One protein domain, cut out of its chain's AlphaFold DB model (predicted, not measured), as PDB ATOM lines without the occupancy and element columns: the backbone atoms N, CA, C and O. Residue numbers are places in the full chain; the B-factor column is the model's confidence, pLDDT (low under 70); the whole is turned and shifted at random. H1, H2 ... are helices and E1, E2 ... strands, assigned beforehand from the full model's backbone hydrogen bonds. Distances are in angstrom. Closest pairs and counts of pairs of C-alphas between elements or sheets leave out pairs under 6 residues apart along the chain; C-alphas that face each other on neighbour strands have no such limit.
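AT A GLANCE: This is residues 10 to 60 of the 62 residues of an uncharacterized protein of Cronobacter sakazakii (UniProt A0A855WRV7). A long hairpin of two antiparallel strands, E1 and E2, has its loop, residues 18 to 23, sticking out at one end and two short helices, H1 and H2, toward the other. Residues 46 to 47 pair antiparallel with residues 13 to 14 of E1. The printed part has 51 residues, with elements in the order E1, E2, H1, H2, mixed helices and strands. It is only just compact, close to loose, with a radius of gyration of the C-alphas of 11.5 A, and elongated, spanning 36 by 19 by 17 A.

HOW THE PARTS SIT: E1, residues 10 to 17, and E2, residues 24 to 32, form an antiparallel hairpin at 155 degrees; N 13 and O 28 are within hydrogen-bond range at 2.8 A. H1, residues 34 to 43, and E1 are near each other, with 10 pairs of C-alphas within 10 A. H2, residues 50 to 58, is close to H1 but not clearly touching; their closest C-alphas, Tyr 34 and Ala 56, are 8.0 A apart. Their lines are only just about perpendicular, at 72 degrees. E2 and H2 are apart. In H1 and H2 every O i to N i+4 pair is within hydrogen-bond range.

IN THESE COORDINATES: E1 begins at C-alpha 10 (21.572, 36.073, -41.055) and is 22.2 A long, E2 23.4 A, H1 14.3 A; H2, 12.3 A, ends at C-alpha 58 (5.614, 38.035, -43.997).

THE WHOLE: The two C-alphas farthest apart, Gly 21 and Arg 59, are 36.5 A apart. The printed part has no cut and no long link. Residues 18 to 23 and 59 to 60 have pLDDT under 70.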
ATOM      1  N   GLU A  10      20.987  37.357 -41.453       90.38
ATOM      2  CA  GLU A  10      21.572  36.073 -41.055       90.38
ATOM      3  C   GLU A  10      20.494  35.002 -40.890       90.38
ATOM      4  O   GLU A  10      19.594  35.144 -40.046       90.38
ATOM      5  N   TYR A  11      20.640  33.906 -41.631       89.38
ATOM      6  CA  TYR A  11      19.786  32.730 -41.517       89.38
ATOM      7  C   TYR A  11      20.625  31.469 -41.339       89.38
ATOM      8  O   TYR A  11      21.728  31.342 -41.866       89.38
ATOM      9  N   MET A  12      20.064  30.534 -40.581       92.19
ATOM     10  CA  MET A  12      20.533  29.159 -40.526       92.19
ATOM     11  C   MET A  12      19.538  28.323 -41.318       92.19
ATOM     12  O   MET A  12      18.357  28.286 -40.960       92.19
ATOM     13  N   LEU A  13      20.002  27.714 -42.404       93.56
ATOM     14  CA  LEU A  13      19.196  26.854 -43.255       93.56
ATOM     15  C   LEU A  13      19.634  25.403 -43.088       93.56
ATOM     16  O   LEU A  13      20.804  25.131 -42.816       93.56
ATOM     17  N   TYR A  14      18.698  24.481 -43.267       92.31
ATOM     18  CA  TYR A  14      18.978  23.055 -43.278       92.31
ATOM     19  C   TYR A  14      18.234  22.349 -44.410       92.31
ATOM     20  O   TYR A  14      17.119  22.727 -44.767       92.31
ATOM     21  N   MET A  15      18.842  21.306 -44.963       91.06
ATOM     22  CA  MET A  15      18.249  20.450 -45.988       91.06
ATOM     23  C   MET A  15      18.531  18.989 -45.653       91.06
ATOM     24  O   MET A  15      19.575  18.653 -45.094       91.06
ATOM     25  N   LYS A  16      17.580  18.111 -45.977       87.19
ATOM     26  CA  LYS A  16      17.766  16.664 -45.873       87.19
ATOM     27  C   LYS A  16      18.355  16.143 -47.181       87.19
ATOM     28  O   LYS A  16      17.652  16.112 -48.186       87.19
ATOM     29  N   GLU A  17      19.601  15.687 -47.144       80.81
ATOM     30  CA  GLU A  17      20.281  15.150 -48.323       80.81
ATOM     31  C   GLU A  17      19.925  13.666 -48.523       80.81
ATOM     32  O   GLU A  17      20.189  12.844 -47.640       80.81
ATOM     33  N   PRO A  18      19.338  13.272 -49.669       69.44
ATOM     34  CA  PRO A  18      18.953  11.885 -49.923       69.44
ATOM     35  C   PRO A  18      20.132  10.975 -50.326       69.44
ATOM     36  O   PRO A  18      19.950   9.762 -50.408       69.44
ATOM     37  N   GLY A  19      21.326  11.530 -50.580       68.38
ATOM     38  CA  GLY A  19      22.480  10.806 -51.140       68.38
ATOM     39  C   GLY A  19      23.457  10.184 -50.133       68.38
ATOM     40  O   GLY A  19      24.250   9.324 -50.512       68.38
ATOM     41  N   PHE A  20      23.403  10.568 -48.856       59.44
ATOM     42  CA  PHE A  20      24.265  10.018 -47.806       59.44
ATOM     43  C   PHE A  20      23.429   9.143 -46.869       59.44
ATOM     44  O   PHE A  20      22.450   9.612 -46.292       59.44
ATOM     45  N   GLY A  21      23.790   7.857 -46.759       56.16
ATOM     46  CA  GLY A  21      23.037   6.811 -46.057       56.16
ATOM     47  C   GLY A  21      22.286   7.294 -44.810       56.16
ATOM     48  O   GLY A  21      22.896   7.715 -43.835       56.16
ATOM     49  N   SER A  22      20.953   7.196 -44.872       67.31
ATOM     50  CA  SER A  22      19.974   7.460 -43.802       67.31
ATOM     51  C   SER A  22      20.101   8.796 -43.036       67.31
ATOM     52  O   SER A  22      20.915   8.948 -42.136       67.31
ATOM     53  N   GLN A  23      19.151   9.706 -43.309       68.81
ATOM     54  CA  GLN A  23      18.774  10.883 -42.493       68.81
ATOM     55  C   GLN A  23      19.889  11.890 -42.158       68.81
ATOM     56  O   GLN A  23      19.902  12.459 -41.067       68.81
ATOM     57  N   GLN A  24      20.792  12.175 -43.095       77.88
ATOM     58  CA  GLN A  24      21.740  13.270 -42.904       77.88
ATOM     59  C   GLN A  24      21.115  14.622 -43.261       77.88
ATOM     60  O   GLN A  24      20.401  14.767 -44.256       77.88
ATOM     61  N   TYR A  25      21.391  15.608 -42.411       84.75
ATOM     62  CA  TYR A  25      20.991  16.994 -42.599       84.75
ATOM     63  C   TYR A  25      22.234  17.835 -42.853       84.75
ATOM     64  O   TYR A  25      23.180  17.795 -42.064       84.75
ATOM     65  N   VAL A  26      22.216  18.610 -43.932       87.25
ATOM     66  CA  VAL A  26      23.228  19.629 -44.202       87.25
ATOM     67  C   VAL A  26      22.718  20.949 -43.665       87.25
ATOM     68  O   VAL A  26      21.545  21.277 -43.827       87.25
ATOM     69  N   TRP A  27      23.610  21.690 -43.020       91.06
ATOM     70  CA  TRP A  27      23.323  22.979 -42.414       91.06
ATOM     71  C   TRP A  27      24.204  24.039 -43.055       91.06
ATOM     72  O   TRP A  27      25.404  23.821 -43.222       91.06
ATOM     73  N   ILE A  28      23.624  25.193 -43.367       90.56
ATOM     74  CA  ILE A  28      24.363  26.375 -43.808       90.56
ATOM     75  C   ILE A  28      23.993  27.560 -42.925       90.56
ATOM     76  O   ILE A  28      22.824  27.796 -42.619       90.56
ATOM     77  N   TYR A  29      25.009  28.296 -42.491       90.06
ATOM     78  CA  TYR A  29      24.847  29.540 -41.755       90.06
ATOM     79  C   TYR A  29      25.533  30.649 -42.537       90.06
ATOM     80  O   TYR A  29      26.759  30.650 -42.652       90.06
ATOM     81  N   ASP A  30      24.740  31.575 -43.069       89.44
ATOM     82  CA  ASP A  30      25.255  32.699 -43.844       89.44
ATOM     83  C   ASP A  30      24.307  33.911 -43.793       89.44
ATOM     84  O   ASP A  30      23.239  33.909 -43.165       89.44
ATOM     85  N   VAL A  31      24.742  34.986 -44.436       90.12
ATOM     86  CA  VAL A  31      24.060  36.258 -44.582       90.12
ATOM     87  C   VAL A  31      23.484  36.344 -45.993       90.12
ATOM     88  O   VAL A  31      24.215  36.540 -46.956       90.12
ATOM     89  N   PHE A  32      22.160  36.283 -46.106       88.88
ATOM     90  CA  PHE A  32      21.469  36.231 -47.394       88.88
ATOM     91  C   PHE A  32      20.758  37.547 -47.710       88.88
ATOM     92  O   PHE A  32      20.175  38.193 -46.825       88.88
ATOM     93  N   LYS A  33      20.738  37.928 -48.990       90.31
ATOM     94  CA  LYS A  33      19.689  38.804 -49.526       90.31
ATOM     95  C   LYS A  33      18.368  38.041 -49.588       90.31
ATOM     96  O   LYS A  33      18.328  36.816 -49.593       90.31
ATOM     97  N   TYR A  34      17.266  38.779 -49.678       87.62
ATOM     98  CA  TYR A  34      15.938  38.171 -49.754       87.62
ATOM     99  C   TYR A  34      15.778  37.226 -50.959       87.62
ATOM    100  O   TYR A  34      15.253  36.132 -50.794       87.62
ATOM    101  N   HIS A  35      16.266  37.608 -52.146       88.31
ATOM    102  CA  HIS A  35      16.165  36.756 -53.338       88.31
ATOM    103  C   HIS A  35      17.005  35.471 -53.220       88.31
ATOM    104  O   HIS A  35      16.536  34.412 -53.614       88.31
ATOM    105  N   GLU A  36      18.206  35.549 -52.637       90.56
ATOM    106  CA  GLU A  36      19.075  34.389 -52.367       90.56
ATOM    107  C   GLU A  36      18.401  33.434 -51.378       90.56
ATOM    108  O   GLU A  36      18.343  32.231 -51.609       90.56
ATOM    109  N   LEU A  37      17.821  33.979 -50.304       90.94
ATOM    110  CA  LEU A  37      17.066  33.190 -49.334       90.94
ATOM    111  C   LEU A  37      15.884  32.463 -49.988       90.94
ATOM    112  O   LEU A  37      15.673  31.287 -49.712       90.94
ATOM    113  N   MET A  38      15.108  33.152 -50.830       90.88
ATOM    114  CA  MET A  38      13.947  32.553 -51.498       90.88
ATOM    115  C   MET A  38      14.355  31.457 -52.479       90.88
ATOM    116  O   MET A  38      13.732  30.401 -52.478       90.88
ATOM    117  N   GLN A  39      15.441  31.656 -53.227       93.56
ATOM    118  CA  GLN A  39      15.987  30.624 -54.105       93.56
ATOM    119  C   GLN A  39      16.359  29.356 -53.321       93.56
ATOM    120  O   GLN A  39      15.983  28.258 -53.716       93.56
ATOM    121  N   HIS A  40      17.023  29.487 -52.170       91.62
ATOM    122  CA  HIS A  40      17.326  28.325 -51.334       91.62
ATOM    123  C   HIS A  40      16.060  27.640 -50.801       91.62
ATOM    124  O   HIS A  40      15.989  26.414 -50.761       91.62
ATOM    125  N   ILE A  41      15.030  28.401 -50.427       91.06
ATOM    126  CA  ILE A  41      13.750  27.810 -50.010       91.06
ATOM    127  C   ILE A  41      13.113  27.012 -51.161       91.06
ATOM    128  O   ILE A  41      12.620  25.909 -50.928       91.06
ATOM    129  N   GLU A  42      13.165  27.520 -52.396       90.88
ATOM    130  CA  GLU A  42      12.690  26.812 -53.597       90.88
ATOM    131  C   GLU A  42      13.508  25.548 -53.907       90.88
ATOM    132  O   GLU A  42      12.943  24.533 -54.311       90.88
ATOM    133  N   GLU A  43      14.819  25.571 -53.655       90.38
ATOM    134  CA  GLU A  43      15.714  24.409 -53.767       90.38
ATOM    135  C   GLU A  43      15.432  23.333 -52.698       90.38
ATOM    136  O   GLU A  43      15.933  22.214 -52.804       90.38
ATOM    137  N   GLY A  44      14.611  23.640 -51.685       90.00
ATOM    138  CA  GLY A  44      14.198  22.713 -50.629       90.00
ATOM    139  C   GLY A  44      14.885  22.933 -49.281       90.00
ATOM    140  O   GLY A  44      14.759  22.093 -48.384       90.00
ATOM    141  N   TRP A  45      15.606  24.043 -49.109       92.75
ATOM    142  CA  TRP A  45      16.160  24.431 -47.814       92.75
ATOM    143  C   TRP A  45      15.063  24.941 -46.876       92.75
ATOM    144  O   TRP A  45      14.162  25.686 -47.260       92.75
ATOM    145  N   ALA A  46      15.170  24.593 -45.599       91.00
ATOM    146  CA  ALA A  46      14.291  25.073 -44.544       91.00
ATOM    147  C   ALA A  46      15.043  26.017 -43.602       91.00
ATOM    148  O   ALA A  46      16.187  25.763 -43.236       91.00
ATOM    149  N   ILE A  47      14.395  27.102 -43.174       91.94
ATOM    150  CA  ILE A  47      14.929  27.981 -42.126       91.94
ATOM    151  C   ILE A  47      14.780  27.264 -40.779       91.94
ATOM    152  O   ILE A  47      13.676  26.854 -40.425       91.94
ATOM    153  N   HIS A  48      15.876  27.135 -40.029       88.06
ATOM    154  CA  HIS A  48      15.885  26.473 -38.721       88.06
ATOM    155  C   HIS A  48      15.094  27.229 -37.645       88.06
ATOM    156  O   HIS A  48      14.420  26.622 -36.820       88.06
ATOM    157  N   ASP A  49      15.193  28.555 -37.656       85.69
ATOM    158  CA  ASP A  49      14.596  29.449 -36.666       85.69
ATOM    159  C   ASP A  49      13.175  29.849 -37.102       85.69
ATOM    160  O   ASP A  49      12.983  30.473 -38.152       85.69
ATOM    161  N   GLU A  50      12.170  29.452 -36.319       77.75
ATOM    162  CA  GLU A  50      10.750  29.620 -36.650       77.75
ATOM    163  C   GLU A  50      10.314  31.095 -36.665       77.75
ATOM    164  O   GLU A  50       9.594  31.514 -37.577       77.75
ATOM    165  N   ASP A  51      10.832  31.917 -35.749       81.44
ATOM    166  CA  ASP A  51      10.560  33.358 -35.716       81.44
ATOM    167  C   ASP A  51      11.133  34.043 -36.962       81.44
ATOM    168  O   ASP A  51      10.469  34.848 -37.631       81.44
ATOM    169  N   LYS A  52      12.362  33.675 -37.340       79.94
ATOM    170  CA  LYS A  52      12.989  34.161 -38.575       79.94
ATOM    171  C   LYS A  52      12.270  33.668 -39.824       79.94
ATOM    172  O   LYS A  52      12.200  34.416 -40.801       79.94
ATOM    173  N   ARG A  53      11.720  32.453 -39.805       79.50
ATOM    174  CA  ARG A  53      10.914  31.905 -40.901       79.50
ATOM    175  C   ARG A  53       9.636  32.714 -41.099       79.50
ATOM    176  O   ARG A  53       9.363  33.140 -42.221       79.50
ATOM    177  N   MET A  54       8.894  32.988 -40.028       79.94
ATOM    178  CA  MET A  54       7.677  33.804 -40.090       79.94
ATOM    179  C   MET A  54       7.980  35.225 -40.576       79.94
ATOM    180  O   MET A  54       7.285  35.740 -41.451       79.94
ATOM    181  N   ALA A  55       9.064  35.837 -40.093       81.31
ATOM    182  CA  ALA A  55       9.492  37.161 -40.540       81.31
ATOM    183  C   ALA A  55       9.944  37.197 -42.015       81.31
ATOM    184  O   ALA A  55       9.768  38.216 -42.688       81.31
ATOM    185  N   ALA A  56      10.546  36.116 -42.522       76.56
ATOM    186  CA  ALA A  56      10.924  35.996 -43.928       76.56
ATOM    187  C   ALA A  56       9.691  35.867 -44.837       76.56
ATOM    188  O   ALA A  56       9.644  36.532 -45.868       76.56
ATOM    189  N   LEU A  57       8.689  35.082 -44.429       76.06
ATOM    190  CA  LEU A  57       7.459  34.855 -45.198       76.06
ATOM    191  C   LEU A  57       6.493  36.051 -45.168       76.06
ATOM    192  O   LEU A  57       5.836  36.330 -46.165       76.06
ATOM    193  N   GLN A  58       6.435  36.813 -44.069       74.56
ATOM    194  CA  GLN A  58       5.614  38.035 -43.997       74.56
ATOM    195  C   GLN A  58       6.076  39.125 -44.978       74.56
ATOM    196  O   GLN A  58       5.267  39.935 -45.420       74.56
ATOM    197  N   ARG A  59       7.363  39.144 -45.357       64.69
ATOM    198  CA  ARG A  59       7.885  40.068 -46.379       64.69
ATOM    199  C   ARG A  59       7.395  39.764 -47.791       64.69
ATOM    200  O   ARG A  59       7.461  40.650 -48.630       64.69
ATOM    201  N   THR A  60       6.920  38.550 -48.050       55.75
ATOM    202  CA  THR A  60       6.364  38.162 -49.349       55.75
ATOM    203  C   THR A  60       4.943  38.703 -49.550       55.75
ATOM    204  O   THR A  60       4.472  38.761 -50.680       55.75
TER     205      THR A  60